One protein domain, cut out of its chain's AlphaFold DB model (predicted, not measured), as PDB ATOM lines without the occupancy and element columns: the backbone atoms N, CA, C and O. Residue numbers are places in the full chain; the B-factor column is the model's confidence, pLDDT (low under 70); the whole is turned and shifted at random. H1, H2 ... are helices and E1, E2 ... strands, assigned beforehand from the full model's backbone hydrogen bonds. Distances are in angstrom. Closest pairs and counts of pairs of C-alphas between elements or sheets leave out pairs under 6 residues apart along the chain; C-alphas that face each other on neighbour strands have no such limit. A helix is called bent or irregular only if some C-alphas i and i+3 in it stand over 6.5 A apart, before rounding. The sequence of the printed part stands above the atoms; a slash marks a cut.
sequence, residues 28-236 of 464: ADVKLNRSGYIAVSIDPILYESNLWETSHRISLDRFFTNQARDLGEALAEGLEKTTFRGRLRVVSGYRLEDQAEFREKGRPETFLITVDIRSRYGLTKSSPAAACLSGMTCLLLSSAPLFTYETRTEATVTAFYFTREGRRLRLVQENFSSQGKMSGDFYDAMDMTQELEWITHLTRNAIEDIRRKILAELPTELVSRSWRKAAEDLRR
ATOM      1  N   ALA A  28      56.128 -29.901 -18.368       41.81
ATOM      2  CA  ALA A  28      56.839 -29.213 -17.292       41.81
ATOM      3  C   ALA A  28      57.457 -27.848 -17.655       41.81
ATOM      4  O   ALA A  28      58.106 -27.247 -16.806       41.81
ATOM      5  N   ASP A  29      57.250 -27.315 -18.864       52.19
ATOM      6  CA  ASP A  29      57.793 -25.990 -19.208       52.19
ATOM      7  C   ASP A  29      56.916 -25.162 -20.161       52.19
ATOM      8  O   ASP A  29      57.374 -24.274 -20.881       52.19
ATOM      9  N   VAL A  30      55.610 -25.441 -20.175       63.47
ATOM     10  CA  VAL A  30      54.652 -24.764 -21.060       63.47
ATOM     11  C   VAL A  30      53.959 -23.619 -20.323       63.47
ATOM     12  O   VAL A  30      52.736 -23.551 -20.241       63.47
ATOM     13  N   LYS A  31      54.749 -22.706 -19.756       73.62
ATOM     14  CA  LYS A  31      54.212 -21.464 -19.191       73.62
ATOM     15  C   LYS A  31      54.017 -20.416 -20.281       73.62
ATOM     16  O   LYS A  31      54.815 -20.303 -21.212       73.62
ATOM     17  N   LEU A  32      52.969 -19.613 -20.145       77.44
ATOM     18  CA  LEU A  32      52.688 -18.498 -21.042       77.44
ATOM     19  C   LEU A  32      53.716 -17.382 -20.816       77.44
ATOM     20  O   LEU A  32      53.939 -16.943 -19.683       77.44
ATOM     21  N   ASN A  33      54.341 -16.907 -21.894       79.31
ATOM     22  CA  ASN A  33      55.365 -15.863 -21.837       79.31
ATOM     23  C   ASN A  33      54.777 -14.495 -22.204       79.31
ATOM     24  O   ASN A  33      55.229 -13.820 -23.131       79.31
ATOM     25  N   ARG A  34      53.700 -14.112 -21.515       75.75
ATOM     26  CA  ARG A  34      53.022 -12.824 -21.680       75.75
ATOM     27  C   ARG A  34      52.726 -12.216 -20.320       75.75
ATOM     28  O   ARG A  34      52.455 -12.937 -19.364       75.75
ATOM     29  N   SER A  35      52.780 -10.891 -20.256       78.06
ATOM     30  CA  SER A  35      52.171 -10.153 -19.159       78.06
ATOM     31  C   SER A  35      50.660 -10.106 -19.359       78.06
ATOM     32  O   SER A  35      50.135 -10.257 -20.469       78.06
ATOM     33  N   GLY A  36      49.946  -9.908 -18.264       85.38
ATOM     34  CA  GLY A  36      48.499  -9.894 -18.307       85.38
ATOM     35  C   GLY A  36      47.892  -9.091 -17.185       85.38
ATOM     36  O   GLY A  36      48.586  -8.546 -16.326       85.38
ATOM     37  N   TYR A  37      46.575  -9.036 -17.222       90.81
ATOM     38  CA  TYR A  37      45.747  -8.383 -16.238       90.81
ATOM     39  C   TYR A  37      44.744  -9.379 -15.674       90.81
ATOM     40  O   TYR A  37      44.251 -10.240 -16.404       90.81
ATOM     41  N   ILE A  38      44.426  -9.240 -14.394       91.81
ATOM     42  CA  ILE A  38      43.297  -9.922 -13.765       91.81
ATOM     43  C   ILE A  38      42.317  -8.854 -13.312       91.81
ATOM     44  O   ILE A  38      42.680  -7.971 -12.544       91.81
ATOM     45  N   ALA A  39      41.086  -8.928 -13.789       91.31
ATOM     46  CA  ALA A  39      40.014  -8.019 -13.436       91.31
ATOM     47  C   ALA A  39      38.918  -8.826 -12.734       91.31
ATOM     48  O   ALA A  39      38.325  -9.725 -13.326       91.31
ATOM     49  N   VAL A  40      38.685  -8.547 -11.456       92.19
ATOM     50  CA  VAL A  40      37.669  -9.237 -10.652       92.19
ATOM     51  C   VAL A  40      36.534  -8.265 -10.390       92.19
ATOM     52  O   VAL A  40      36.805  -7.126 -10.029       92.19
ATOM     53  N   SER A  41      35.289  -8.695 -10.548       87.50
ATOM     54  CA  SER A  41      34.101  -7.918 -10.189       87.50
ATOM     55  C   SER A  41      33.167  -8.756  -9.334       87.50
ATOM     56  O   SER A  41      33.011  -9.952  -9.573       87.50
ATOM     57  N   ILE A  42      32.539  -8.123  -8.347       89.38
ATOM     58  CA  ILE A  42      31.567  -8.750  -7.455       89.38
ATOM     59  C   ILE A  42      30.289  -7.920  -7.497       89.38
ATOM     60  O   ILE A  42      30.271  -6.760  -7.097       89.38
ATOM     61  N   ASP A  43      29.222  -8.546  -7.971       84.69
ATOM     62  CA  ASP A  43      27.898  -7.970  -8.145       84.69
ATOM     63  C   ASP A  43      26.924  -8.616  -7.137       84.69
ATOM     64  O   ASP A  43      26.416  -9.724  -7.367       84.69
ATOM     65  N   PRO A  44      26.733  -8.002  -5.955       83.06
ATOM     66  CA  PRO A  44      25.824  -8.510  -4.938       83.06
ATOM     67  C   PRO A  44      24.368  -8.176  -5.291       83.06
ATOM     68  O   PRO A  44      24.006  -7.026  -5.526       83.06
ATOM     69  N   ILE A  45      23.506  -9.186  -5.254       77.00
ATOM     70  CA  ILE A  45      22.064  -9.076  -5.461       77.00
ATOM     71  C   ILE A  45      21.378  -9.362  -4.127       77.00
ATOM     72  O   ILE A  45      21.232 -10.514  -3.708       77.00
ATOM     73  N   LEU A  46      20.975  -8.290  -3.455       67.75
ATOM     74  CA  LEU A  46      20.263  -8.335  -2.186       67.75
ATOM     75  C   LEU A  46      18.762  -8.241  -2.479       67.75
ATOM     76  O   LEU A  46      18.261  -7.166  -2.804       67.75
ATOM     77  N   TYR A  47      18.052  -9.368  -2.447       52.44
ATOM     78  CA  TYR A  47      16.595  -9.352  -2.557       52.44
ATOM     79  C   TYR A  47      16.007  -9.011  -1.185       52.44
ATOM     80  O   TYR A  47      16.429  -9.577  -0.185       52.44
ATOM     81  N   GLU A  48      15.038  -8.094  -1.149       49.19
ATOM     82  CA  GLU A  48      14.225  -7.786   0.043       49.19
ATOM     83  C   GLU A  48      14.949  -7.108   1.226       49.19
ATOM     84  O   GLU A  48      14.311  -6.871   2.250       49.19
ATOM     85  N   SER A  49      16.226  -6.719   1.101       48.72
ATOM     86  CA  SER A  49      16.936  -6.015   2.179       48.72
ATOM     87  C   SER A  49      16.854  -4.489   2.071       48.72
ATOM     88  O   SER A  49      17.070  -3.891   1.014       48.72
ATOM     89  N   ASN A  50      16.620  -3.832   3.212       47.09
ATOM     90  CA  ASN A  50      16.710  -2.371   3.343       47.09
ATOM     91  C   ASN A  50      18.173  -1.886   3.439       47.09
ATOM     92  O   ASN A  50      18.434  -0.690   3.541       47.09
ATOM     93  N   LEU A  51      19.154  -2.799   3.375       48.22
ATOM     94  CA  LEU A  51      20.589  -2.501   3.497       48.22
ATOM     95  C   LEU A  51      21.122  -1.582   2.394       48.22
ATOM     96  O   LEU A  51      22.166  -0.944   2.567       48.22
ATOM     97  N   TRP A  52      20.411  -1.493   1.266       42.19
ATOM     98  CA  TRP A  52      20.750  -0.575   0.181       42.19
ATOM     99  C   TRP A  52      20.338   0.883   0.455       42.19
ATOM    100  O   TRP A  52      20.726   1.777  -0.304       42.19
ATOM    101  N   GLU A  53      19.643   1.166   1.566       41.53
ATOM    102  CA  GLU A  53      19.370   2.520   2.064       41.53
ATOM    103  C   GLU A  53      20.616   3.139   2.737       41.53
ATOM    104  O   GLU A  53      20.689   3.416   3.928       41.53
ATOM    105  N   THR A  54      21.619   3.424   1.906       47.00
ATOM    106  CA  THR A  54      22.751   4.367   2.045       47.00
ATOM    107  C   THR A  54      23.753   4.252   3.210       47.00
ATOM    108  O   THR A  54      24.942   4.430   2.950       47.00
ATOM    109  N   SER A  55      23.378   3.934   4.454       44.00
ATOM    110  CA  SER A  55      24.329   3.969   5.591       44.00
ATOM    111  C   SER A  55      25.363   2.837   5.559       44.00
ATOM    112  O   SER A  55      26.534   3.060   5.864       44.00
ATOM    113  N   HIS A  56      24.967   1.640   5.117       50.81
ATOM    114  CA  HIS A  56      25.846   0.466   5.019       50.81
ATOM    115  C   HIS A  56      26.384   0.220   3.606       50.81
ATOM    116  O   HIS A  56      27.282  -0.603   3.426       50.81
ATOM    117  N   ARG A  57      25.903   0.973   2.607       56.53
ATOM    118  CA  ARG A  57      26.315   0.829   1.205       56.53
ATOM    119  C   ARG A  57      27.805   1.096   1.012       56.53
ATOM    120  O   ARG A  57      28.467   0.290   0.384       56.53
ATOM    121  N   ILE A  58      28.358   2.156   1.609       55.75
ATOM    122  CA  ILE A  58      29.805   2.445   1.523       55.75
ATOM    123  C   ILE A  58      30.630   1.328   2.179       55.75
ATOM    124  O   ILE A  58      31.687   0.954   1.674       55.75
ATOM    125  N   SER A  59      30.152   0.786   3.302       65.38
ATOM    126  CA  SER A  59      30.811  -0.321   4.002       65.38
ATOM    127  C   SER A  59      30.812  -1.594   3.158       65.38
ATOM    128  O   SER A  59      31.851  -2.241   3.046       65.38
ATOM    129  N   LEU A  60      29.684  -1.912   2.517       74.94
ATOM    130  CA  LEU A  60      29.556  -3.036   1.594       74.94
ATOM    131  C   LEU A  60      30.360  -2.819   0.309       74.94
ATOM    132  O   LEU A  60      31.107  -3.708  -0.076       74.94
ATOM    133  N   ASP A  61      30.299  -1.639  -0.305       69.38
ATOM    134  CA  ASP A  61      31.068  -1.299  -1.508       69.38
ATOM    135  C   ASP A  61      32.572  -1.424  -1.228       69.38
ATOM    136  O   ASP A  61      33.295  -2.062  -1.992       69.38
ATOM    137  N   ARG A  62      33.055  -0.907  -0.088       77.25
ATOM    138  CA  ARG A  62      34.452  -1.081   0.339       77.25
ATOM    139  C   ARG A  62      34.777  -2.545   0.604       77.25
ATOM    140  O   ARG A  62      35.840  -3.008   0.198       77.25
ATOM    141  N   PHE A  63      33.889  -3.270   1.280       86.19
ATOM    142  CA  PHE A  63      34.065  -4.692   1.551       86.19
ATOM    143  C   PHE A  63      34.200  -5.488   0.247       86.19
ATOM    144  O   PHE A  63      35.219  -6.143   0.058       86.19
ATOM    145  N   PHE A  64      33.251  -5.375  -0.684       86.69
ATOM    146  CA  PHE A  64      33.291  -6.073  -1.968       86.69
ATOM    147  C   PHE A  64      34.466  -5.618  -2.838       86.69
ATOM    148  O   PHE A  64      35.116  -6.457  -3.451       86.69
ATOM    149  N   THR A  65      34.812  -4.326  -2.837       81.12
ATOM    150  CA  THR A  65      36.005  -3.820  -3.540       81.12
ATOM    151  C   THR A  65      37.282  -4.459  -2.998       81.12
ATOM    152  O   THR A  65      38.115  -4.926  -3.775       81.12
ATOM    153  N   ASN A  66      37.428  -4.523  -1.671       86.94
ATOM    154  CA  ASN A  66      38.573  -5.171  -1.037       86.94
ATOM    155  C   ASN A  66      38.595  -6.665  -1.363       86.94
ATOM    156  O   ASN A  66      39.617  -7.164  -1.809       86.94
ATOM    157  N   GLN A  67      37.465  -7.363  -1.237       92.25
ATOM    158  CA  GLN A  67      37.390  -8.788  -1.562       92.25
ATOM    159  C   GLN A  67      37.705  -9.083  -3.038       92.25
ATOM    160  O   GLN A  67      38.376 -10.070  -3.328       92.25
ATOM    161  N   ALA A  68      37.269  -8.233  -3.973       89.31
ATOM    162  CA  ALA A  68      37.592  -8.373  -5.391       89.31
ATOM    163  C   ALA A  68      39.096  -8.194  -5.644       89.31
ATOM    164  O   ALA A  68      39.700  -8.988  -6.368       89.31
ATOM    165  N   ARG A  69      39.712  -7.182  -5.017       90.19
ATOM    166  CA  ARG A  69      41.158  -6.953  -5.097       90.19
ATOM    167  C   ARG A  69      41.940  -8.122  -4.500       90.19
ATOM    168  O   ARG A  69      42.797  -8.662  -5.186       90.19
ATOM    169  N   ASP A  70      41.610  -8.530  -3.278       93.62
ATOM    170  CA  ASP A  70      42.307  -9.597  -2.554       93.62
ATOM    171  C   ASP A  70      42.200 -10.933  -3.318       93.62
ATOM    172  O   ASP A  70      43.187 -11.654  -3.471       93.62
ATOM    173  N   LEU A  71      41.023 -11.239  -3.890       94.81
ATOM    174  CA  LEU A  71      40.853 -12.389  -4.780       94.81
ATOM    175  C   LEU A  71      41.730 -12.261  -6.032       94.81
ATOM    176  O   LEU A  71      42.393 -13.224  -6.414       94.81
ATOM    177  N   GLY A  72      41.744 -11.091  -6.673       94.12
ATOM    178  CA  GLY A  72      42.564 -10.831  -7.854       94.12
ATOM    179  C   GLY A  72      44.057 -11.019  -7.586       94.12
ATOM    180  O   GLY A  72      44.739 -11.659  -8.385       94.12
ATOM    181  N   GLU A  73      44.551 -10.519  -6.453       94.56
ATOM    182  CA  GLU A  73      45.947 -10.655  -6.021       94.56
ATOM    183  C   GLU A  73      46.303 -12.121  -5.760       94.56
ATOM    184  O   GLU A  73      47.302 -12.620  -6.281       94.56
ATOM    185  N   ALA A  74      45.446 -12.850  -5.042       94.75
ATOM    186  CA  ALA A  74      45.671 -14.262  -4.758       94.75
ATOM    187  C   ALA A  74      45.625 -15.139  -6.025       94.75
ATOM    188  O   ALA A  74      46.388 -16.101  -6.150       94.75
ATOM    189  N   LEU A  75      44.745 -14.820  -6.981       95.38
ATOM    190  CA  LEU A  75      44.704 -15.494  -8.280       95.38
ATOM    191  C   LEU A  75      45.941 -15.168  -9.123       95.38
ATOM    192  O   LEU A  75      46.498 -16.078  -9.735       95.38
ATOM    193  N   ALA A  76      46.393 -13.911  -9.131       93.25
ATOM    194  CA  ALA A  76      47.609 -13.502  -9.830       93.25
ATOM    195  C   ALA A  76      48.818 -14.283  -9.308       93.25
ATOM    196  O   ALA A  76      49.500 -14.945 -10.086       93.25
ATOM    197  N   GLU A  77      49.008 -14.303  -7.988       94.06
ATOM    198  CA  GLU A  77      50.095 -15.040  -7.350       94.06
ATOM    199  C   GLU A  77      50.038 -16.543  -7.676       94.06
ATOM    200  O   GLU A  77      51.052 -17.162  -8.014       94.06
ATOM    201  N   GLY A  78      48.848 -17.150  -7.602       92.06
ATOM    202  CA  GLY A  78      48.658 -18.567  -7.907       92.06
ATOM    203  C   GLY A  78      48.978 -18.914  -9.364       92.06
ATOM    204  O   GLY A  78      49.669 -19.901  -9.627       92.06
ATOM    205  N   LEU A  79      48.523 -18.090 -10.309       90.75
ATOM    206  CA  LEU A  79      48.715 -18.303 -11.745       90.75
ATOM    207  C   LEU A  79      50.134 -17.968 -12.220       90.75
ATOM    208  O   LEU A  79      50.627 -18.607 -13.144       90.75
ATOM    209  N   GLU A  80      50.832 -17.021 -11.599       89.38
ATOM    210  CA  GLU A  80      52.260 -16.773 -11.862       89.38
ATOM    211  C   GLU A  80      53.124 -17.976 -11.440       89.38
ATOM    212  O   GLU A  80      54.081 -18.371 -12.119       89.38
ATOM    213  N   LYS A  81      52.755 -18.643 -10.342       88.62
ATOM    214  CA  LYS A  81      53.459 -19.851  -9.893       88.62
ATOM    215  C   LYS A  81      53.259 -21.026 -10.845       88.62
ATOM    216  O   LYS A  81      54.213 -21.772 -11.075       88.62
ATOM    217  N   THR A  82      52.081 -21.172 -11.444       84.38
ATOM    218  CA  THR A  82      51.711 -22.377 -12.207       84.38
ATOM    219  C   THR A  82      51.694 -22.181 -13.725       84.38
ATOM    220  O   THR A  82      52.222 -23.024 -14.445       84.38
ATOM    221  N   THR A  83      51.168 -21.064 -14.230       83.19
ATOM    222  CA  THR A  83      50.768 -20.894 -15.640       83.19
ATOM    223  C   THR A  83      51.541 -19.806 -16.390       83.19
ATOM    224  O   THR A  83      51.801 -19.961 -17.582       83.19
ATOM    225  N   PHE A  84      51.939 -18.714 -15.734       83.31
ATOM    226  CA  PHE A  84      52.579 -17.559 -16.382       83.31
ATOM    227  C   PHE A  84      54.057 -17.418 -15.995       83.31
ATOM    228  O   PHE A  84      54.457 -17.769 -14.890       83.31
ATOM    229  N   ARG A  85      54.892 -16.908 -16.913       80.75
ATOM    230  CA  ARG A  85      56.268 -16.462 -16.596       80.75
ATOM    231  C   ARG A  85      56.337 -14.975 -16.237       80.75
ATOM    232  O   ARG A  85      57.218 -14.572 -15.484       80.75
ATOM    233  N   GLY A  86      55.451 -14.162 -16.815       71.12
ATOM    234  CA  GLY A  86      55.376 -12.719 -16.583       71.12
ATOM    235  C   GLY A  86      54.434 -12.352 -15.436       71.12
ATOM    236  O   GLY A  86      53.615 -13.171 -15.027       71.12
ATOM    237  N   ARG A  87      54.524 -11.103 -14.958       81.38
ATOM    238  CA  ARG A  87      53.613 -10.584 -13.927       81.38
ATOM    239  C   ARG A  87      52.194 -10.375 -14.464       81.38
ATOM    240  O   ARG A  87      52.011  -9.836 -15.563       81.38
ATOM    241  N   LEU A  88      51.213 -10.721 -13.639       89.06
ATOM    242  CA  LEU A  88      49.797 -10.441 -13.801       89.06
ATOM    243  C   LEU A  88      49.414  -9.257 -12.911       89.06
ATOM    244  O   LEU A  88      49.612  -9.263 -11.700       89.06
ATOM    245  N   ARG A  89      48.879  -8.201 -13.521       89.06
ATOM    246  CA  ARG A  89      48.475  -6.984 -12.811       89.06
ATOM    247  C   ARG A  89      46.995  -7.029 -12.477       89.06
ATOM    248  O   ARG A  89      46.164  -7.213 -13.362       89.06
ATOM    249  N   VAL A  90      46.656  -6.796 -11.222       88.19
ATOM    250  CA  VAL A  90      45.255  -6.717 -10.811       88.19
ATOM    251  C   VAL A  90      44.675  -5.373 -11.239       88.19
ATOM    252  O   VAL A  90      45.269  -4.321 -11.005       88.19
ATOM    253  N   VAL A  91      43.519  -5.413 -11.891       84.25
ATOM    254  CA  VAL A  91      42.715  -4.246 -12.239       84.25
ATOM    255  C   VAL A  91      41.576  -4.167 -11.247       84.25
ATOM    256  O   VAL A  91      40.752  -5.075 -11.147       84.25
ATOM    257  N   SER A  92      41.555  -3.076 -10.493       66.62
ATOM    258  CA  SER A  92      40.521  -2.814  -9.505       66.62
ATOM    259  C   SER A  92      39.258  -2.278 -10.171       66.62
ATOM    260  O   SER A  92      39.311  -1.358 -10.981       66.62
ATOM    261  N   GLY A  93      38.118  -2.822  -9.769       60.78
ATOM    262  CA  GLY A  93      36.775  -2.337 -10.080       60.78
ATOM    263  C   GLY A  93      35.794  -3.286  -9.410       60.78
ATOM    264  O   GLY A  93      36.062  -4.481  -9.375       60.78
ATOM    265  N   TYR A  94      34.715  -2.790  -8.818       68.31
ATOM    266  CA  TYR A  94      33.820  -3.667  -8.061       68.31
ATOM    267  C   TYR A  94      32.641  -4.139  -8.915       68.31
ATOM    268  O   TYR A  94      32.295  -5.314  -8.826       68.31
ATOM    269  N   ARG A  95      32.101  -3.305  -9.822       71.00
ATOM    270  CA  ARG A  95      31.024  -3.710 -10.741       71.00
ATOM    271  C   ARG A  95      31.534  -4.129 -12.112       71.00
ATOM    272  O   ARG A  95      32.560  -3.658 -12.597       71.00
ATOM    273  N   LEU A  96      30.733  -4.970 -12.766       71.19
ATOM    274  CA  LEU A  96      30.957  -5.405 -14.147       71.19
ATOM    275  C   LEU A  96      31.007  -4.216 -15.121       71.19
ATOM    276  O   LEU A  96      31.814  -4.207 -16.048       71.19
ATOM    277  N   GLU A  97      30.166  -3.209 -14.885       67.81
ATOM    278  CA  GLU A  97      30.065  -1.983 -15.685       67.81
ATOM    279  C   GLU A  97      31.323  -1.114 -15.566       67.81
ATOM    280  O   GLU A  97      31.841  -0.644 -16.577       67.81
ATOM    281  N   ASP A  98      31.876  -0.988 -14.354       60.78
ATOM    282  CA  ASP A  98      33.080  -0.187 -14.078       60.78
ATOM    283  C   ASP A  98      34.310  -0.717 -14.829       60.78
ATOM    284  O   ASP A  98      35.262   0.013 -15.101       60.78
ATOM    285  N   GLN A  99      34.301  -2.007 -15.168       74.81
ATOM    286  CA  GLN A  99      35.375  -2.658 -15.907       74.81
ATOM    287  C   GLN A  99      35.051  -2.859 -17.391       74.81
ATOM    288  O   GLN A  99      35.907  -3.356 -18.129       74.81
ATOM    289  N   ALA A 100      33.852  -2.495 -17.857       74.19
ATOM    290  CA  ALA A 100      33.383  -2.808 -19.206       74.19
ATOM    291  C   ALA A 100      34.304  -2.233 -20.290       74.19
ATOM    292  O   ALA A 100      34.719  -2.962 -21.192       74.19
ATOM    293  N   GLU A 101      34.709  -0.967 -20.150       77.62
ATOM    294  CA  GLU A 101      35.614  -0.312 -21.100       77.62
ATOM    295  C   GLU A 101      36.970  -1.025 -21.176       77.62
ATOM    296  O   GLU A 101      37.488  -1.283 -22.264       77.62
ATOM    297  N   PHE A 102      37.541  -1.394 -20.026       78.19
ATOM    298  CA  PHE A 102      38.819  -2.099 -19.983       78.19
ATOM    299  C   PHE A 102      38.721  -3.501 -20.602       78.19
ATOM    300  O   PHE A 102      39.615  -3.916 -21.340       78.19
ATOM    301  N   ARG A 103      37.612  -4.213 -20.366       81.81
ATOM    302  CA  ARG A 103      37.334  -5.535 -20.956       81.81
ATOM    303  C   ARG A 103      37.127  -5.480 -22.461       81.81
ATOM    304  O   ARG A 103      37.380  -6.468 -23.156       81.81
ATOM    305  N   GLU A 104      36.620  -4.363 -22.959       81.56
ATOM    306  CA  GLU A 104      36.383  -4.144 -24.379       81.56
ATOM    307  C   GLU A 104      37.667  -3.743 -25.108       81.56
ATOM    308  O   GLU A 104      38.008  -4.361 -26.116       81.56
ATOM    309  N   LYS A 105      38.394  -2.752 -24.580       75.12
ATOM    310  CA  LYS A 105      39.530  -2.129 -25.269       75.12
ATOM    311  C   LYS A 105      40.862  -2.832 -25.006       75.12
ATOM    312  O   LYS A 105      41.672  -2.939 -25.923       75.12
ATOM    313  N   GLY A 106      41.079  -3.338 -23.790       71.19
ATOM    314  CA  GLY A 106      42.302  -4.038 -23.385       71.19
ATOM    315  C   GLY A 106      43.602  -3.289 -23.699       71.19
ATOM    316  O   GLY A 106      43.619  -2.086 -23.960       71.19
ATOM    317  N   ARG A 107      44.728  -4.009 -23.668       79.69
ATOM    318  CA  ARG A 107      46.003  -3.532 -24.230       79.69
ATOM    319  C   ARG A 107      46.519  -4.534 -25.263       79.69
ATOM    320  O   ARG A 107      46.470  -5.731 -24.975       79.69
ATOM    321  N   PRO A 108      47.042  -4.089 -26.419       79.75
ATOM    322  CA  PRO A 108      47.631  -4.989 -27.408       79.75
ATOM    323  C   PRO A 108      48.721  -5.879 -26.802       79.75
ATOM    324  O   PRO A 108      49.457  -5.446 -25.919       79.75
ATOM    325  N   GLU A 109      48.808  -7.117 -27.282       78.81
ATOM    326  CA  GLU A 109      49.770  -8.147 -26.857       78.81
ATOM    327  C   GLU A 109      49.709  -8.538 -25.370       78.81
ATOM    328  O   GLU A 109      50.659  -9.109 -24.831       78.81
ATOM    329  N   THR A 110      48.580  -8.287 -24.700       81.25
ATOM    330  CA  THR A 110      48.390  -8.657 -23.290       81.25
ATOM    331  C   THR A 110      47.249  -9.638 -23.084       81.25
ATOM    332  O   THR A 110      46.325  -9.762 -23.897       81.25
ATOM    333  N   PHE A 111      47.337 -10.356 -21.967       85.81
ATOM    334  CA  PHE A 111      46.277 -11.226 -21.486       85.81
ATOM    335  C   PHE A 111      45.316 -10.471 -20.566       85.81
ATOM    336  O   PHE A 111      45.741  -9.603 -19.805       85.81
ATOM    337  N   LEU A 112      44.040 -10.839 -20.580       89.06
ATOM    338  CA  LEU A 112      43.055 -10.381 -19.607       89.06
ATOM    339  C   LEU A 112      42.271 -11.575 -19.068       89.06
ATOM    340  O   LEU A 112      41.563 -12.232 -19.821       89.06
ATOM    341  N   ILE A 113      42.369 -11.831 -17.769       92.19
ATOM    342  CA  ILE A 113      41.491 -12.758 -17.053       92.19
ATOM    343  C   ILE A 113      40.419 -11.923 -16.367       92.19
ATOM    344  O   ILE A 113      40.744 -11.074 -15.543       92.19
ATOM    345  N   THR A 114      39.155 -12.153 -16.694       93.38
ATOM    346  CA  THR A 114      38.020 -11.566 -15.983       93.38
ATOM    347  C   THR A 114      37.408 -12.604 -15.055       93.38
ATOM    348  O   THR A 114      37.251 -13.757 -15.450       93.38
ATOM    349  N   VAL A 115      37.055 -12.205 -13.837       94.50
ATOM    350  CA  VAL A 115      36.343 -13.037 -12.859       94.50
ATOM    351  C   VAL A 115      35.092 -12.283 -12.430       94.50
ATOM    352  O   VAL A 115      35.172 -11.309 -11.685       94.50
ATOM    353  N   ASP A 116      33.944 -12.737 -12.918       93.06
ATOM    354  CA  ASP A 116      32.655 -12.069 -12.759       93.06
ATOM    355  C   ASP A 116      31.804 -12.815 -11.750       93.06
ATOM    356  O   ASP A 116      31.236 -13.854 -12.070       93.06
ATOM    357  N   ILE A 117      31.723 -12.293 -10.529       93.19
ATOM    358  CA  ILE A 117      31.014 -12.927  -9.422       93.19
ATOM    359  C   ILE A 117      29.652 -12.267  -9.247       93.19
ATOM    360  O   ILE A 117      29.562 -11.053  -9.108       93.19
ATOM    361  N   ARG A 118      28.593 -13.071  -9.195       91.00
ATOM    362  CA  ARG A 118      27.241 -12.666  -8.808       91.00
ATOM    363  C   ARG A 118      26.822 -13.443  -7.571       91.00
ATOM    364  O   ARG A 118      26.744 -14.668  -7.618       91.00
ATOM    365  N   SER A 119      26.520 -12.744  -6.483       87.56
ATOM    366  CA  SER A 119      26.041 -13.362  -5.237       87.56
ATOM    367  C   SER A 119      24.601 -12.963  -4.978       87.56
ATOM    368  O   SER A 119      24.310 -11.778  -4.903       87.56
ATOM    369  N   ARG A 120      23.703 -13.933  -4.819       84.50
ATOM    370  CA  ARG A 120      22.314 -13.699  -4.411       84.50
ATOM    371  C   ARG A 120      22.147 -14.045  -2.946       84.50
ATOM    372  O   ARG A 120      22.533 -15.143  -2.552       84.50
ATOM    373  N   TYR A 121      21.524 -13.143  -2.200       82.94
ATOM    374  CA  TYR A 121      21.236 -13.320  -0.782       82.94
ATOM    375  C   TYR A 121      19.730 -13.258  -0.540       82.94
ATOM    376  O   TYR A 121      19.022 -12.547  -1.258       82.94
ATOM    377  N   GLY A 122      19.255 -13.993   0.460       73.38
ATOM    378  CA  GLY A 122      17.855 -13.946   0.859       73.38
ATOM    379  C   GLY A 122      17.595 -14.612   2.204       73.38
ATOM    380  O   GLY A 122      18.297 -15.543   2.603       73.38
ATOM    381  N   LEU A 123      16.556 -14.125   2.878       70.75
ATOM    382  CA  LEU A 123      16.053 -14.675   4.129       70.75
ATOM    383  C   LEU A 123      14.950 -15.701   3.834       70.75
ATOM    384  O   LEU A 123      13.985 -15.413   3.130       70.75
ATOM    385  N   THR A 124      15.055 -16.893   4.408       65.62
ATOM    386  CA  THR A 124      14.026 -17.933   4.340       65.62
ATOM    387  C   THR A 124      13.593 -18.339   5.752       65.62
ATOM    388  O   THR A 124      14.361 -18.284   6.718       65.62
ATOM    389  N   LYS A 125      12.320 -18.733   5.914       57.53
ATOM    390  CA  LYS A 125      11.838 -19.314   7.179       57.53
ATOM    391  C   LYS A 125      12.404 -20.723   7.303       57.53
ATOM    392  O   LYS A 125      12.152 -21.566   6.444       57.53
ATOM    393  N   SER A 126      13.155 -20.976   8.367       55.47
ATOM    394  CA  SER A 126      14.046 -22.136   8.448       55.47
ATOM    395  C   SER A 126      13.378 -23.435   8.913       55.47
ATOM    396  O   SER A 126      14.004 -24.492   8.829       55.47
ATOM    397  N   SER A 127      12.135 -23.413   9.422       50.72
ATOM    398  CA  SER A 127      11.516 -24.633   9.967       50.72
ATOM    399  C   SER A 127       9.975 -24.663   9.999       50.72
ATOM    400  O   SER A 127       9.328 -23.618  10.102       50.72
ATOM    401  N   PRO A 128       9.362 -25.868  10.033       52.19
ATOM    402  CA  PRO A 128       7.941 -26.055  10.350       52.19
ATOM    403  C   PRO A 128       7.534 -25.489  11.721       52.19
ATOM    404  O   PRO A 128       6.398 -25.063  11.897       52.19
ATOM    405  N   ALA A 129       8.458 -25.420  12.690       49.22
ATOM    406  CA  ALA A 129       8.200 -24.812  13.996       49.22
ATOM    407  C   ALA A 129       7.965 -23.292  13.890       49.22
ATOM    408  O   ALA A 129       7.107 -22.757  14.590       49.22
ATOM    409  N   ALA A 130       8.636 -22.616  12.949       49.84
ATOM    410  CA  ALA A 130       8.366 -21.216  12.616       49.84
ATOM    411  C   ALA A 130       6.980 -21.016  11.969       49.84
ATOM    412  O   ALA A 130       6.406 -19.934  12.073       49.84
ATOM    413  N   ALA A 131       6.412 -22.050  11.334       51.97
ATOM    414  CA  ALA A 131       5.033 -22.032  10.840       51.97
ATOM    415  C   ALA A 131       4.003 -22.267  11.965       51.97
ATOM    416  O   ALA A 131       2.912 -21.697  11.923       51.97
ATOM    417  N   CYS A 132       4.355 -23.047  12.994       51.34
ATOM    418  CA  CYS A 132       3.515 -23.265  14.178       51.34
ATOM    419  C   CYS A 132       3.468 -22.046  15.120       51.34
ATOM    420  O   CYS A 132       2.443 -21.801  15.753       51.34
ATOM    421  N   LEU A 133       4.537 -21.245  15.179       54.84
ATOM    422  CA  LEU A 133       4.614 -19.977  15.926       54.84
ATOM    423  C   LEU A 133       3.931 -18.824  15.160       54.84
ATOM    424  O   LEU A 133       4.501 -17.757  14.965       54.84
ATOM    425  N   SER A 134       2.699 -19.037  14.692       52.44
ATOM    426  CA  SER A 134       1.964 -18.093  13.831       52.44
ATOM    427  C   SER A 134       1.491 -16.811  14.540       52.44
ATOM    428  O   SER A 134       1.061 -15.864  13.880       52.44
ATOM    429  N   GLY A 135       1.595 -16.749  15.871       56.06
ATOM    430  CA  GLY A 135       1.327 -15.545  16.656       56.06
ATOM    431  C   GLY A 135       2.577 -14.681  16.818       56.06
ATOM    432  O   GLY A 135       3.594 -15.154  17.323       56.06
ATOM    433  N   MET A 136       2.480 -13.394  16.471       56.91
ATOM    434  CA  MET A 136       3.554 -12.394  16.604       56.91
ATOM    435  C   MET A 136       4.182 -12.385  18.014       56.91
ATOM    436  O   MET A 136       5.391 -12.249  18.162       56.91
ATOM    437  N   THR A 137       3.385 -12.639  19.055       53.44
ATOM    438  CA  THR A 137       3.837 -12.742  20.453       53.44
ATOM    439  C   THR A 137       4.698 -13.980  20.733       53.44
ATOM    440  O   THR A 137       5.603 -13.919  21.558       53.44
ATOM    441  N   CYS A 138       4.454 -15.100  20.046       56.00
ATOM    442  CA  CYS A 138       5.232 -16.327  20.219       56.00
ATOM    443  C   CYS A 138       6.599 -16.254  19.519       56.00
ATOM    444  O   CYS A 138       7.552 -16.867  19.994       56.00
ATOM    445  N   LEU A 139       6.707 -15.480  18.432       58.34
ATOM    446  CA  LEU A 139       7.977 -15.214  17.744       58.34
ATOM    447  C   LEU A 139       8.898 -14.308  18.573       58.34
ATOM    448  O   LEU A 139      10.085 -14.587  18.681       58.34
ATOM    449  N   LEU A 140       8.341 -13.279  19.221       57.00
ATOM    450  CA  LEU A 140       9.102 -12.298  20.013       57.00
ATOM    451  C   LEU A 140       9.728 -12.860  21.302       57.00
ATOM    452  O   LEU A 140      10.581 -12.204  21.894       57.00
ATOM    453  N   LEU A 141       9.290 -14.037  21.755       58.22
ATOM    454  CA  LEU A 141       9.744 -14.674  22.998       58.22
ATOM    455  C   LEU A 141      10.638 -15.903  22.757       58.22
ATOM    456  O   LEU A 141      11.087 -16.525  23.719       58.22
ATOM    457  N   SER A 142      10.879 -16.285  21.499       60.34
ATOM    458  CA  SER A 142      11.653 -17.480  21.157       60.34
ATOM    459  C   SER A 142      13.111 -17.134  20.860       60.34
ATOM    460  O   SER A 142      13.384 -16.368  19.945       60.34
ATOM    461  N   SER A 143      14.045 -17.761  21.580       63.25
ATOM    462  CA  SER A 143      15.487 -17.740  21.274       63.25
ATOM    463  C   SER A 143      15.908 -18.832  20.279       63.25
ATOM    464  O   SER A 143      17.092 -19.132  20.129       63.25
ATOM    465  N   ALA A 144      14.945 -19.503  19.638       67.19
ATOM    466  CA  ALA A 144      15.241 -20.527  18.650       67.19
ATOM    467  C   ALA A 144      15.662 -19.883  17.315       67.19
ATOM    468  O   ALA A 144      15.113 -18.846  16.937       67.19
ATOM    469  N   PRO A 145      16.572 -20.513  16.549       66.69
ATOM    470  CA  PRO A 145      16.969 -20.028  15.233       66.69
ATOM    471  C   PRO A 145      15.857 -20.278  14.197       66.69
ATOM    472  O   PRO A 145      15.835 -21.297  13.502       66.69
ATOM    473  N   LEU A 146      14.887 -19.367  14.138       67.25
ATOM    474  CA  LEU A 146      13.667 -19.477  13.327       67.25
ATOM    475  C   LEU A 146      13.839 -18.980  11.884       67.25
ATOM    476  O   LEU A 146      12.969 -19.229  11.040       67.25
ATOM    477  N   PHE A 147      14.961 -18.319  11.591       69.69
ATOM    478  CA  PHE A 147      15.280 -17.788  10.273       69.69
ATOM    479  C   PHE A 147      16.631 -18.300   9.788       69.69
ATOM    480  O   PHE A 147      17.559 -18.508  10.573       69.69
ATOM    481  N   THR A 148      16.731 -18.506   8.478       78.44
ATOM    482  CA  THR A 148      17.977 -18.861   7.806       78.44
ATOM    483  C   THR A 148      18.231 -17.859   6.696       78.44
ATOM    484  O   THR A 148      17.349 -17.550   5.902       78.44
ATOM    485  N   TYR A 149      19.449 -17.342   6.655       81.44
ATOM    486  CA  TYR A 149      19.935 -16.472   5.604       81.44
ATOM    487  C   TYR A 149      20.830 -17.283   4.675       81.44
ATOM    488  O   TYR A 149      21.795 -17.913   5.120       81.44
ATOM    489  N   GLU A 150      20.498 -17.305   3.391       86.44
ATOM    490  CA  GLU A 150      21.166 -18.135   2.393       86.44
ATOM    491  C   GLU A 150      21.894 -17.276   1.361       86.44
ATOM    492  O   GLU A 150      21.448 -16.186   0.999       86.44
ATOM    493  N   THR A 151      23.019 -17.790   0.861       89.31
ATOM    494  CA  THR A 151      23.735 -17.227  -0.284       89.31
ATOM    495  C   THR A 151      23.866 -18.257  -1.393       89.31
ATOM    496  O   THR A 151      24.193 -19.425  -1.156       89.31
ATOM    497  N   ARG A 152      23.698 -17.796  -2.629       91.19
ATOM    498  CA  ARG A 152      24.091 -18.521  -3.834       91.19
ATOM    499  C   ARG A 152      24.993 -17.629  -4.671       91.19
ATOM    500  O   ARG A 152      24.550 -16.604  -5.184       91.19
ATOM    501  N   THR A 153      26.241 -18.048  -4.827       93.38
ATOM    502  CA  THR A 153      27.268 -17.307  -5.555       93.38
ATOM    503  C   THR A 153      27.647 -18.053  -6.825       93.38
ATOM    504  O   THR A 153      27.956 -19.243  -6.783       93.38
ATOM    505  N   GLU A 154      27.641 -17.352  -7.951       94.50
ATOM    506  CA  GLU A 154      28.059 -17.848  -9.262       94.50
ATOM    507  C   GLU A 154      29.209 -16.974  -9.766       94.50
ATOM    508  O   GLU A 154      29.163 -15.756  -9.624       94.50
ATOM    509  N   ALA A 155      30.252 -17.581 -10.326       95.69
ATOM    510  CA  ALA A 155      31.408 -16.873 -10.859       95.69
ATOM    511  C   ALA A 155      31.713 -17.330 -12.283       95.69
ATOM    512  O   ALA A 155      31.905 -18.521 -12.514       95.69
ATOM    513  N   THR A 156      31.805 -16.396 -13.223       95.44
ATOM    514  CA  THR A 156      32.228 -16.671 -14.599       95.44
ATOM    515  C   THR A 156      33.649 -16.169 -14.801       95.44
ATOM    516  O   THR A 156      33.922 -14.976 -14.681       95.44
ATOM    517  N   VAL A 157      34.564 -17.074 -15.135       94.94
ATOM    518  CA  VAL A 157      35.958 -16.747 -15.431       94.94
ATOM    519  C   VAL A 157      36.159 -16.768 -16.930       94.94
ATOM    520  O   VAL A 157      35.958 -17.803 -17.556       94.94
ATOM    521  N   THR A 158      36.575 -15.648 -17.516       91.38
ATOM    522  CA  THR A 158      36.864 -15.569 -18.951       91.38
ATOM    523  C   THR A 158      38.285 -15.095 -19.192       91.38
ATOM    524  O   THR A 158      38.733 -14.102 -18.634       91.38
ATOM    525  N   ALA A 159      38.998 -15.798 -20.058       89.75
ATOM    526  CA  ALA A 159      40.347 -15.456 -20.458       89.75
ATOM    527  C   ALA A 159      40.346 -14.879 -21.876       89.75
ATOM    528  O   ALA A 159      39.849 -15.520 -22.805       89.75
ATOM    529  N   PHE A 160      40.928 -13.699 -22.062       87.25
ATOM    530  CA  PHE A 160      41.084 -13.037 -23.350       87.25
ATOM    531  C   PHE A 160      42.556 -12.789 -23.681       87.25
ATOM    532  O   PHE A 160      43.368 -12.502 -22.804       87.25
ATOM    533  N   TYR A 161      42.874 -12.810 -24.971       85.44
ATOM    534  CA  TYR A 161      44.129 -12.310 -25.516       85.44
ATOM    535  C   TYR A 161      43.858 -11.213 -26.540       85.44
ATOM    536  O   TYR A 161      43.048 -11.392 -27.452       85.44
ATOM    537  N   PHE A 162      44.542 -10.084 -26.391       83.12
ATOM    538  CA  PHE A 162      44.483  -8.977 -27.336       83.12
ATOM    539  C   PHE A 162      45.672  -9.078 -28.291       83.12
ATOM    540  O   PHE A 162      46.823  -9.016 -27.862       83.12
ATOM    541  N   THR A 163      45.415  -9.255 -29.589       81.19
ATOM    542  CA  THR A 163      46.486  -9.341 -30.594       81.19
ATOM    543  C   THR A 163      47.164  -7.988 -30.802       81.19
ATOM    544  O   THR A 163      46.670  -6.948 -30.358       81.19
ATOM    545  N   ARG A 164      48.291  -7.983 -31.521       78.88
ATOM    546  CA  ARG A 164      48.990  -6.756 -31.926       78.88
ATOM    547  C   ARG A 164      48.090  -5.811 -32.728       78.88
ATOM    548  O   ARG A 164      48.182  -4.603 -32.561       78.88
ATOM    549  N   GLU A 165      47.183  -6.351 -33.546       81.00
ATOM    550  CA  GLU A 165      46.206  -5.553 -34.303       81.00
ATOM    551  C   GLU A 165      44.999  -5.098 -33.458       81.00
ATOM    552  O   GLU A 165      44.020  -4.597 -34.005       81.00
ATOM    553  N   GLY A 166      45.025  -5.306 -32.136       74.31
ATOM    554  CA  GLY A 166      43.942  -4.927 -31.228       74.31
ATOM    555  C   GLY A 166      42.734  -5.866 -31.262       74.31
ATOM    556  O   GLY A 166      41.682  -5.537 -30.717       74.31
ATOM    557  N   ARG A 167      42.845  -7.050 -31.883       81.69
ATOM    558  CA  ARG A 167      41.739  -8.017 -31.918       81.69
ATOM    559  C   ARG A 167      41.641  -8.750 -30.585       81.69
ATOM    560  O   ARG A 167      42.614  -9.349 -30.137       81.69
ATOM    561  N   ARG A 168      40.448  -8.777 -29.992       85.62
ATOM    562  CA  ARG A 168      40.161  -9.545 -28.774       85.62
ATOM    563  C   ARG A 168      39.782 -10.987 -29.115       85.62
ATOM    564  O   ARG A 168      38.781 -11.225 -29.787       85.62
ATOM    565  N   LEU A 169      40.554 -11.949 -28.621       83.50
ATOM    566  CA  LEU A 169      40.300 -13.385 -28.747       83.50
ATOM    567  C   LEU A 169      39.912 -13.954 -27.383       83.50
ATOM    568  O   LEU A 169      40.665 -13.801 -26.427       83.50
ATOM    569  N   ARG A 170      38.759 -14.619 -27.279       86.81
ATOM    570  CA  ARG A 170      38.362 -15.353 -26.067       86.81
ATOM    571  C   ARG A 170      38.979 -16.751 -26.101       86.81
ATOM    572  O   ARG A 170      38.775 -17.471 -27.071       86.81
ATOM    573  N   LEU A 171      39.713 -17.109 -25.056       82.19
ATOM    574  CA  LEU A 171      40.498 -18.339 -24.963       82.19
ATOM    575  C   LEU A 171      39.819 -19.409 -24.108       82.19
ATOM    576  O   LEU A 171      39.747 -20.557 -24.535       82.19
ATOM    577  N   VAL A 172      39.311 -19.018 -22.937       85.19
ATOM    578  CA  VAL A 172      38.643 -19.894 -21.958       85.19
ATOM    579  C   VAL A 172      37.430 -19.159 -21.396       85.19
ATOM    580  O   VAL A 172      37.475 -17.933 -21.258       85.19
ATOM    581  N   GLN A 173      36.360 -19.891 -21.089       90.50
ATOM    582  CA  GLN A 173      35.234 -19.392 -20.307       90.50
ATOM    583  C   GLN A 173      34.683 -20.515 -19.423       90.50
ATOM    584  O   GLN A 173      34.024 -21.411 -19.937       90.50
ATOM    585  N   GLU A 174      34.903 -20.414 -18.116       91.62
ATOM    586  CA  GLU A 174      34.467 -21.398 -17.121       91.62
ATOM    587  C   GLU A 174      33.497 -20.788 -16.111       91.62
ATOM    588  O   GLU A 174      33.530 -19.582 -15.848       91.62
ATOM    589  N   ASN A 175      32.639 -21.626 -15.528       93.88
ATOM    590  CA  ASN A 175      31.675 -21.212 -14.512       93.88
ATOM    591  C   ASN A 175      31.881 -21.991 -13.213       93.88
ATOM    592  O   ASN A 175      31.923 -23.217 -13.208       93.88
ATOM    593  N   PHE A 176      31.899 -21.271 -12.098       95.06
ATOM    594  CA  PHE A 176      32.036 -21.808 -10.751       95.06
ATOM    595  C   PHE A 176      30.830 -21.406  -9.907       95.06
ATOM    596  O   PHE A 176      30.188 -20.385 -10.157       95.06
ATOM    597  N   SER A 177      30.517 -22.192  -8.880       94.62
ATOM    598  CA  SER A 177      29.458 -21.847  -7.930       94.62
ATOM    599  C   SER A 177      29.816 -22.216  -6.496       94.62
ATOM    600  O   SER A 177      30.617 -23.126  -6.253       94.62
ATOM    601  N   SER A 178      29.221 -21.496  -5.549       96.12
ATOM    602  CA  SER A 178      29.304 -21.748  -4.112       96.12
ATOM    603  C   SER A 178      27.968 -21.418  -3.440       96.12
ATOM    604  O   SER A 178      27.202 -20.582  -3.924       96.12
ATOM    605  N   GLN A 179      27.668 -22.097  -2.336       93.25
ATOM    606  CA  GLN A 179      26.450 -21.902  -1.549       93.25
ATOM    607  C   GLN A 179      26.805 -21.833  -0.066       93.25
ATOM    608  O   GLN A 179      27.750 -22.480   0.383       93.25
ATOM    609  N   GLY A 180      26.032 -21.072   0.699       90.56
ATOM    610  CA  GLY A 180      26.228 -20.933   2.137       90.56
ATOM    611  C   GLY A 180      24.928 -20.592   2.848       90.56
ATOM    612  O   GLY A 180      23.995 -20.080   2.235       90.56
ATOM    613  N   LYS A 181      24.873 -20.893   4.145       90.19
ATOM    614  CA  LYS A 181      23.721 -20.598   4.996       90.19
ATOM    615  C   LYS A 181      24.160 -20.234   6.408       90.19
ATOM    616  O   LYS A 181      25.139 -20.788   6.907       90.19
ATOM    617  N   MET A 182      23.415 -19.343   7.044       85.38
ATOM    618  CA  MET A 182      23.529 -18.989   8.460       85.38
ATOM    619  C   MET A 182      22.134 -18.947   9.075       85.38
ATOM    620  O   MET A 182      21.168 -18.693   8.363       85.38
ATOM    621  N   SER A 183      22.012 -19.201  10.374       82.25
ATOM    622  CA  SER A 183      20.723 -19.146  11.069       82.25
ATOM    623  C   SER A 183      20.815 -18.249  12.294       82.25
ATOM    624  O   SER A 183      21.856 -18.226  12.948       82.25
ATOM    625  N   GLY A 184      19.717 -17.565  12.605       77.12
ATOM    626  CA  GLY A 184      19.579 -16.676  13.759       77.12
ATOM    627  C   GLY A 184      18.145 -16.647  14.275       77.12
ATOM    628  O   GLY A 184      17.241 -17.239  13.667       77.12
ATOM    629  N   ASP A 185      17.951 -16.008  15.424       71.81
ATOM    630  CA  ASP A 185      16.623 -15.810  16.002       71.81
ATOM    631  C   ASP A 185      15.836 -14.679  15.299       71.81
ATOM    632  O   ASP A 185      16.241 -14.156  14.258       71.81
ATOM    633  N   PHE A 186      14.644 -14.348  15.807       61.41
ATOM    634  CA  PHE A 186      13.804 -13.298  15.217       61.41
ATOM    635  C   PHE A 186      14.439 -11.900  15.304       61.41
ATOM    636  O   PHE A 186      14.279 -11.111  14.375       61.41
ATOM    637  N   TYR A 187      15.135 -11.579  16.397       64.69
ATOM    638  CA  TYR A 187      15.768 -10.273  16.569       64.69
ATOM    639  C   TYR A 187      17.020 -10.163  15.702       64.69
ATOM    640  O   TYR A 187      17.192  -9.137  15.049       64.69
ATOM    641  N   ASP A 188      17.804 -11.239  15.596       62.56
ATOM    642  CA  ASP A 188      18.946 -11.324  14.681       62.56
ATOM    643  C   ASP A 188      18.521 -11.083  13.225       62.56
ATOM    644  O   ASP A 188      19.188 -10.371  12.480       62.56
ATOM    645  N   ALA A 189      17.386 -11.654  12.811       59.75
ATOM    646  CA  ALA A 189      16.874 -11.509  11.448       59.75
ATOM    647  C   ALA A 189      16.314 -10.109  11.143       59.75
ATOM    648  O   ALA A 189      16.194  -9.748   9.974       59.75
ATOM    649  N   MET A 190      15.933  -9.341  12.170       59.91
ATOM    650  CA  MET A 190      15.373  -7.990  12.037       59.91
ATOM    651  C   MET A 190      16.399  -6.882  12.324       59.91
ATOM    652  O   MET A 190      16.106  -5.708  12.083       59.91
ATOM    653  N   ASP A 191      17.596  -7.224  12.812       67.56
ATOM    654  CA  ASP A 191      18.700  -6.285  13.008       67.56
ATOM    655  C   ASP A 191      19.522  -6.125  11.719       67.56
ATOM    656  O   ASP A 191      20.257  -7.015  11.289       67.56
ATOM    657  N   MET A 192      19.454  -4.933  11.121       62.09
ATOM    658  CA  MET A 192      20.226  -4.585   9.920       62.09
ATOM    659  C   MET A 192      21.746  -4.703  10.124       62.09
ATOM    660  O   MET A 192      22.486  -4.935   9.167       62.09
ATOM    661  N   THR A 193      22.237  -4.535  11.353       69.25
ATOM    662  CA  THR A 193      23.661  -4.707  11.680       69.25
ATOM    663  C   THR A 193      24.058  -6.177  11.559       69.25
ATOM    664  O   THR A 193      25.107  -6.496  11.000       69.25
ATOM    665  N   GLN A 194      23.185  -7.076  12.013       76.69
ATOM    666  CA  GLN A 194      23.398  -8.518  11.961       76.69
ATOM    667  C   GLN A 194      23.291  -9.058  10.528       76.69
ATOM    668  O   GLN A 194      24.093  -9.905  10.124       76.69
ATOM    669  N   GLU A 195      22.370  -8.516   9.725       73.44
ATOM    670  CA  GLU A 195      22.239  -8.851   8.300       73.44
ATOM    671  C   GLU A 195      23.522  -8.505   7.513       73.44
ATOM    672  O   GLU A 195      23.998  -9.294   6.689       73.44
ATOM    673  N   LEU A 196      24.152  -7.362   7.822       77.62
ATOM    674  CA  LEU A 196      25.451  -6.978   7.259       77.62
ATOM    675  C   LEU A 196      26.560  -7.979   7.624       77.62
ATOM    676  O   LEU A 196      27.364  -8.368   6.768       77.62
ATOM    677  N   GLU A 197      26.619  -8.415   8.881       84.38
ATOM    678  CA  GLU A 197      27.589  -9.422   9.320       84.38
ATOM    679  C   GLU A 197      27.404 -10.750   8.580       84.38
ATOM    680  O   GLU A 197      28.383 -11.334   8.105       84.38
ATOM    681  N   TRP A 198      26.161 -11.200   8.399       85.75
ATOM    682  CA  TRP A 198      25.864 -12.425   7.656       85.75
ATOM    683  C   TRP A 198      26.287 -12.324   6.194       85.75
ATOM    684  O   TRP A 198      26.962 -13.224   5.691       85.75
ATOM    685  N   ILE A 199      25.977 -11.215   5.515       86.00
ATOM    686  CA  ILE A 199      26.394 -10.990   4.125       86.00
ATOM    687  C   ILE A 199      27.915 -11.029   4.006       86.00
ATOM    688  O   ILE A 199      28.452 -11.736   3.147       86.00
ATOM    689  N   THR A 200      28.631 -10.295   4.859       89.25
ATOM    690  CA  THR A 200      30.097 -10.243   4.782       89.25
ATOM    691  C   THR A 200      30.738 -11.598   5.096       89.25
ATOM    692  O   THR A 200      31.678 -12.005   4.407       89.25
ATOM    693  N   HIS A 201      30.203 -12.349   6.064       93.00
ATOM    694  CA  HIS A 201      30.680 -13.690   6.400       93.00
ATOM    695  C   HIS A 201      30.457 -14.688   5.254       93.00
ATOM    696  O   HIS A 201      31.401 -15.339   4.796       93.00
ATOM    697  N   LEU A 202      29.223 -14.775   4.752       91.38
ATOM    698  CA  LEU A 202      28.848 -15.671   3.659       91.38
ATOM    699  C   LEU A 202      29.642 -15.379   2.381       91.38
ATOM    700  O   LEU A 202      30.096 -16.306   1.709       91.38
ATOM    701  N   THR A 203      29.880 -14.099   2.084       93.06
ATOM    702  CA  THR A 203      30.685 -13.681   0.929       93.06
ATOM    703  C   THR A 203      32.127 -14.161   1.036       93.06
ATOM    704  O   THR A 203      32.647 -14.732   0.079       93.06
ATOM    705  N   ARG A 204      32.777 -13.962   2.192       94.69
ATOM    706  CA  ARG A 204      34.176 -14.369   2.393       94.69
ATOM    707  C   ARG A 204      34.349 -15.871   2.162       94.69
ATOM    708  O   ARG A 204      35.263 -16.289   1.457       94.69
ATOM    709  N   ASN A 205      33.432 -16.673   2.700       95.88
ATOM    710  CA  ASN A 205      33.467 -18.125   2.542       95.88
ATOM    711  C   ASN A 205      33.274 -18.550   1.078       95.88
ATOM    712  O   ASN A 205      34.008 -19.411   0.591       95.88
ATOM    713  N   ALA A 206      32.325 -17.929   0.371       94.94
ATOM    714  CA  ALA A 206      32.077 -18.214  -1.039       94.94
ATOM    715  C   ALA A 206      33.282 -17.850  -1.923       94.94
ATOM    716  O   ALA A 206      33.656 -18.625  -2.802       94.94
ATOM    717  N   ILE A 207      33.927 -16.706  -1.667       94.75
ATOM    718  CA  ILE A 207      35.114 -16.256  -2.407       94.75
ATOM    719  C   ILE A 207      36.295 -17.198  -2.194       94.75
ATOM    720  O   ILE A 207      36.944 -17.580  -3.166       94.75
ATOM    721  N   GLU A 208      36.549 -17.628  -0.958       95.94
ATOM    722  CA  GLU A 208      37.612 -18.598  -0.680       95.94
ATOM    723  C   GLU A 208      37.374 -19.939  -1.379       95.94
ATOM    724  O   GLU A 208      38.311 -20.566  -1.875       95.94
ATOM    725  N   ASP A 209      36.121 -20.383  -1.453       96.44
ATOM    726  CA  ASP A 209      35.759 -21.599  -2.174       96.44
ATOM    727  C   ASP A 209      35.941 -21.466  -3.692       96.44
ATOM    728  O   ASP A 209      36.564 -22.324  -4.323       96.44
ATOM    729  N   ILE A 210      35.484 -20.354  -4.273       96.00
ATOM    730  CA  ILE A 210      35.666 -20.039  -5.695       96.00
ATOM    731  C   ILE A 210      37.154 -19.935  -6.041       96.00
ATOM    732  O   ILE A 210      37.592 -20.531  -7.022       96.00
ATOM    733  N   ARG A 211      37.959 -19.256  -5.215       96.88
ATOM    734  CA  ARG A 211      39.413 -19.136  -5.397       96.88
ATOM    735  C   ARG A 211      40.083 -20.501  -5.518       96.88
ATOM    736  O   ARG A 211      40.881 -20.710  -6.431       96.88
ATOM    737  N   ARG A 212      39.760 -21.432  -4.611       96.69
ATOM    738  CA  ARG A 212      40.311 -22.797  -4.637       96.69
ATOM    739  C   ARG A 212      39.948 -23.532  -5.925       96.69
ATOM    740  O   ARG A 212      40.831 -24.138  -6.523       96.69
ATOM    741  N   LYS A 213      38.686 -23.452  -6.360       96.62
ATOM    742  CA  LYS A 213      38.208 -24.097  -7.597       96.62
ATOM    743  C   LYS A 213      38.892 -23.523  -8.843       96.62
ATOM    744  O   LYS A 213      39.428 -24.280  -9.646       96.62
ATOM    745  N   ILE A 214      38.987 -22.193  -8.948       94.56
ATOM    746  CA  ILE A 214      39.663 -21.522 -10.070       94.56
ATOM    747  C   ILE A 214      41.126 -21.964 -10.169       94.56
ATOM    748  O   ILE A 214      41.581 -22.332 -11.247       94.56
ATOM    749  N   LEU A 215      41.868 -21.947  -9.058       94.06
ATOM    750  CA  LEU A 215      43.286 -22.320  -9.064       94.06
ATOM    751  C   LEU A 215      43.526 -23.813  -9.330       94.06
ATOM    752  O   LEU A 215      44.630 -24.174  -9.728       94.06
ATOM    753  N   ALA A 216      42.520 -24.666  -9.127       92.25
ATOM    754  CA  ALA A 216      42.599 -26.085  -9.453       92.25
ATOM    755  C   ALA A 216      42.348 -26.364 -10.948       92.25
ATOM    756  O   ALA A 216      43.007 -27.229 -11.524       92.25
ATOM    757  N   GLU A 217      41.424 -25.634 -11.580       89.94
ATOM    758  CA  GLU A 217      40.927 -25.950 -12.928       89.94
ATOM    759  C   GLU A 217      41.517 -25.042 -14.022       89.94
ATOM    760  O   GLU A 217      41.989 -25.526 -15.055       89.94
ATOM    761  N   LEU A 218      41.583 -23.724 -13.784       88.38
ATOM    762  CA  LEU A 218      41.966 -22.729 -14.794       88.38
ATOM    763  C   LEU A 218      43.385 -22.920 -15.374       88.38
ATOM    764  O   LEU A 218      43.541 -22.743 -16.585       88.38
ATOM    765  N   PRO A 219      44.428 -23.282 -14.591       88.31
ATOM    766  CA  PRO A 219      45.762 -23.530 -15.140       88.31
ATOM    767  C   PRO A 219      45.774 -24.581 -16.250       88.31
ATOM    768  O   PRO A 219      46.459 -24.406 -17.259       88.31
ATOM    769  N   THR A 220      45.009 -25.658 -16.065       84.31
ATOM    770  CA  THR A 220      44.931 -26.760 -17.024       84.31
ATOM    771  C   THR A 220      44.259 -26.289 -18.306       84.31
ATOM    772  O   THR A 220      44.799 -26.524 -19.384       84.31
ATOM    773  N   GLU A 221      43.157 -25.543 -18.203       83.31
ATOM    774  CA  GLU A 221      42.426 -25.030 -19.368       83.31
ATOM    775  C   GLU A 221      43.201 -23.982 -20.168       83.31
ATOM    776  O   GLU A 221      43.179 -23.980 -21.396       83.31
ATOM    777  N   LEU A 222      43.965 -23.117 -19.499       77.88
ATOM    778  CA  LEU A 222      44.796 -22.117 -20.177       77.88
ATOM    779  C   LEU A 222      45.937 -22.736 -20.997       77.88
ATOM    780  O   LEU A 222      46.426 -22.122 -21.951       77.88
ATOM    781  N   VAL A 223      46.380 -23.938 -20.622       73.12
ATOM    782  CA  VAL A 223      47.467 -24.669 -21.290       73.12
ATOM    783  C   VAL A 223      46.920 -25.764 -22.225       73.12
ATOM    784  O   VAL A 223      47.649 -26.231 -23.115       73.12
ATOM    785  N   SER A 224      45.642 -26.142 -22.082       68.25
ATOM    786  CA  SER A 224      44.965 -27.140 -22.915       68.25
ATOM    787  C   SER A 224      44.817 -26.646 -24.372       68.25
ATOM    788  O   SER A 224      44.758 -25.458 -24.689       68.25
ATOM    789  N   ARG A 225      44.935 -27.575 -25.330       54.34
ATOM    790  CA  ARG A 225      45.392 -27.308 -26.714       54.34
ATOM    791  C   ARG A 225      44.298 -26.908 -27.724       54.34
ATOM    792  O   ARG A 225      44.342 -27.373 -28.863       54.34
ATOM    793  N   SER A 226      43.352 -26.037 -27.398       53.38
ATOM    794  CA  SER A 226      42.288 -25.667 -28.359       53.38
ATOM    795  C   SER A 226      42.675 -24.588 -29.391       53.38
ATOM    796  O   SER A 226      41.902 -24.340 -30.311       53.38
ATOM    797  N   TRP A 227      43.888 -24.005 -29.352       55.06
ATOM    798  CA  TRP A 227      44.269 -22.896 -30.255       55.06
ATOM    799  C   TRP A 227      45.755 -22.904 -30.673       55.06
ATOM    800  O   TRP A 227      46.530 -22.081 -30.199       55.06
ATOM    801  N   ARG A 228      46.193 -23.800 -31.580       53.59
ATOM    802  CA  ARG A 228      47.627 -23.948 -31.964       53.59
ATOM    803  C   ARG A 228      48.343 -22.627 -32.296       53.59
ATOM    804  O   ARG A 228      49.438 -22.416 -31.795       53.59
ATOM    805  N   LYS A 229      47.729 -21.742 -33.092       57.12
ATOM    806  CA  LYS A 229      48.357 -20.479 -33.526       57.12
ATOM    807  C   LYS A 229      48.512 -19.476 -32.377       57.12
ATOM    808  O   LYS A 229      49.606 -18.975 -32.157       57.12
ATOM    809  N   ALA A 230      47.453 -19.260 -31.594       60.69
ATOM    810  CA  ALA A 230      47.515 -18.397 -30.414       60.69
ATOM    811  C   ALA A 230      48.454 -18.983 -29.351       60.69
ATOM    812  O   ALA A 230      49.267 -18.262 -28.797       60.69
ATOM    813  N   ALA A 231      48.407 -20.294 -29.108       59.78
ATOM    814  CA  ALA A 231      49.290 -20.965 -28.161       59.78
ATOM    815  C   ALA A 231      50.767 -20.854 -28.563       59.78
ATOM    816  O   ALA A 231      51.618 -20.701 -27.693       59.78
ATOM    817  N   GLU A 232      51.089 -20.919 -29.856       64.12
ATOM    818  CA  GLU A 232      52.459 -20.752 -30.335       64.12
ATOM    819  C   GLU A 232      52.929 -19.295 -30.227       64.12
ATOM    820  O   GLU A 232      54.014 -19.045 -29.701       64.12
ATOM    821  N   ASP A 233      52.083 -18.330 -30.598       64.88
ATOM    822  CA  ASP A 233      52.363 -16.902 -30.416       64.88
ATOM    823  C   ASP A 233      52.567 -16.559 -28.933       64.88
ATOM    824  O   ASP A 233      53.567 -15.941 -28.574       64.88
ATOM    825  N   LEU A 234      51.683 -17.033 -28.050       67.19
ATOM    826  CA  LEU A 234      51.739 -16.829 -26.596       67.19
ATOM    827  C   LEU A 234      52.989 -17.439 -25.936       67.19
ATOM    828  O   LEU A 234      53.370 -17.028 -24.836       67.19
ATOM    829  N   ARG A 235      53.625 -18.422 -26.584       68.56
ATOM    830  CA  ARG A 235      54.851 -19.084 -26.104       68.56
ATOM    831  C   ARG A 235      56.129 -18.438 -26.641       68.56
ATOM    832  O   ARG A 235      57.162 -18.521 -25.980       68.56
ATOM    833  N   ARG A 236      56.085 -17.791 -27.810       65.44
ATOM    834  CA  ARG A 236      57.237 -17.082 -28.400       65.44
ATOM    835  C   ARG A 236      57.594 -15.837 -27.590       65.44
ATOM    836  O   ARG A 236      56.723 -15.232 -26.973       65.44
TER     837      ARG A 236
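Overview. This is residues 28 to 236 of the 464 residues of the protein "Trypsin-like peptidase" of Geothermobacter ehrlichii (UniProt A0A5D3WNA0). A long, twisted wall of five strands runs along a rod-shaped domain, with two long helices, H1 and H6, side by side over one face. Short H2 and H5 are on the opposite face, beside the strands and over none of them, though only just, H7 only grazes the sheet at one end of the rod, and the short helices H3 and H4 extend the rod beyond the other end. The printed part has 209 residues with seven named helices and five named strands, in the order E1 H1 E2 H2 E3 H3 H4 E4 E5 H5 H6 H7. The sheet is mixed, in the order E2 E1 E3 E4 E5, and the class is mixed, helices and strands. The whole is loose, with a radius of gyration of the C-alphas of 21.0 A and spans of 72 by 34 by 22 A.

Along the chain. The strands are E1, residues 36 to 46, from C-alpha 36 at (48.499, -9.894, -18.307); E2, 88 to 91; E3, 111 to 125, 45.5 A long; E4, 147 to 162, 48.4 A; and E5, 168 to 184, 47.8 A, which bends by 67 degrees at residue 171. The helices are H1, residues 57 to 82, 36.9 A; H2, 100 to 105; H3, 128 to 132; H4, 136 to 139; H5, 186 to 190; H6, 192 to 223, 46.0 A; and H7, 228 to 235, ending at C-alpha 235 (54.851, -19.084, -26.104). H6 has a kink of 34 degrees near residue 214 and is only just irregular: C-alphas 216 and 219 are 7.0 A apart.

Arrangement. E1 is parallel to E3, with N 39 and O 113 at 2.8 A, and to E2, with N 89 and O 36 at 2.8 A. E3 and E4 are antiparallel, with N 116 and O 156 at 2.8 A. E4 and E5 form a hairpin, with N 153 and O 178 at 2.9 A. E1, H1, E2 is a strand-helix-strand unit, two parallel neighbours with a helix between them in the chain; E2, H2, E3 is a split one, with E1 between its strands. Both crossovers are right-handed. H1 is over E1, at a height over the sheet of 5.9 A. H1 and H6, on the same face, touch at a shallow tilt of 21 degrees, the same way; their closest C-alphas are Gly 78 and Leu 215, 6.7 A. Every O i to N i+4 pair is within hydrogen-bond range in H1, H2, H3, H5 and H7, and 26 of 28 in H6; H4 is too short for one.

Size, cuts and confidence. The C-alphas farthest apart are those of Thr 137 and Arg 236, 72.5 A. The printed part has no cut and no long link. Its mean pLDDT is 77.1; residues 46 to 59, 124 to 147 and 224 to 236 are among those under 70.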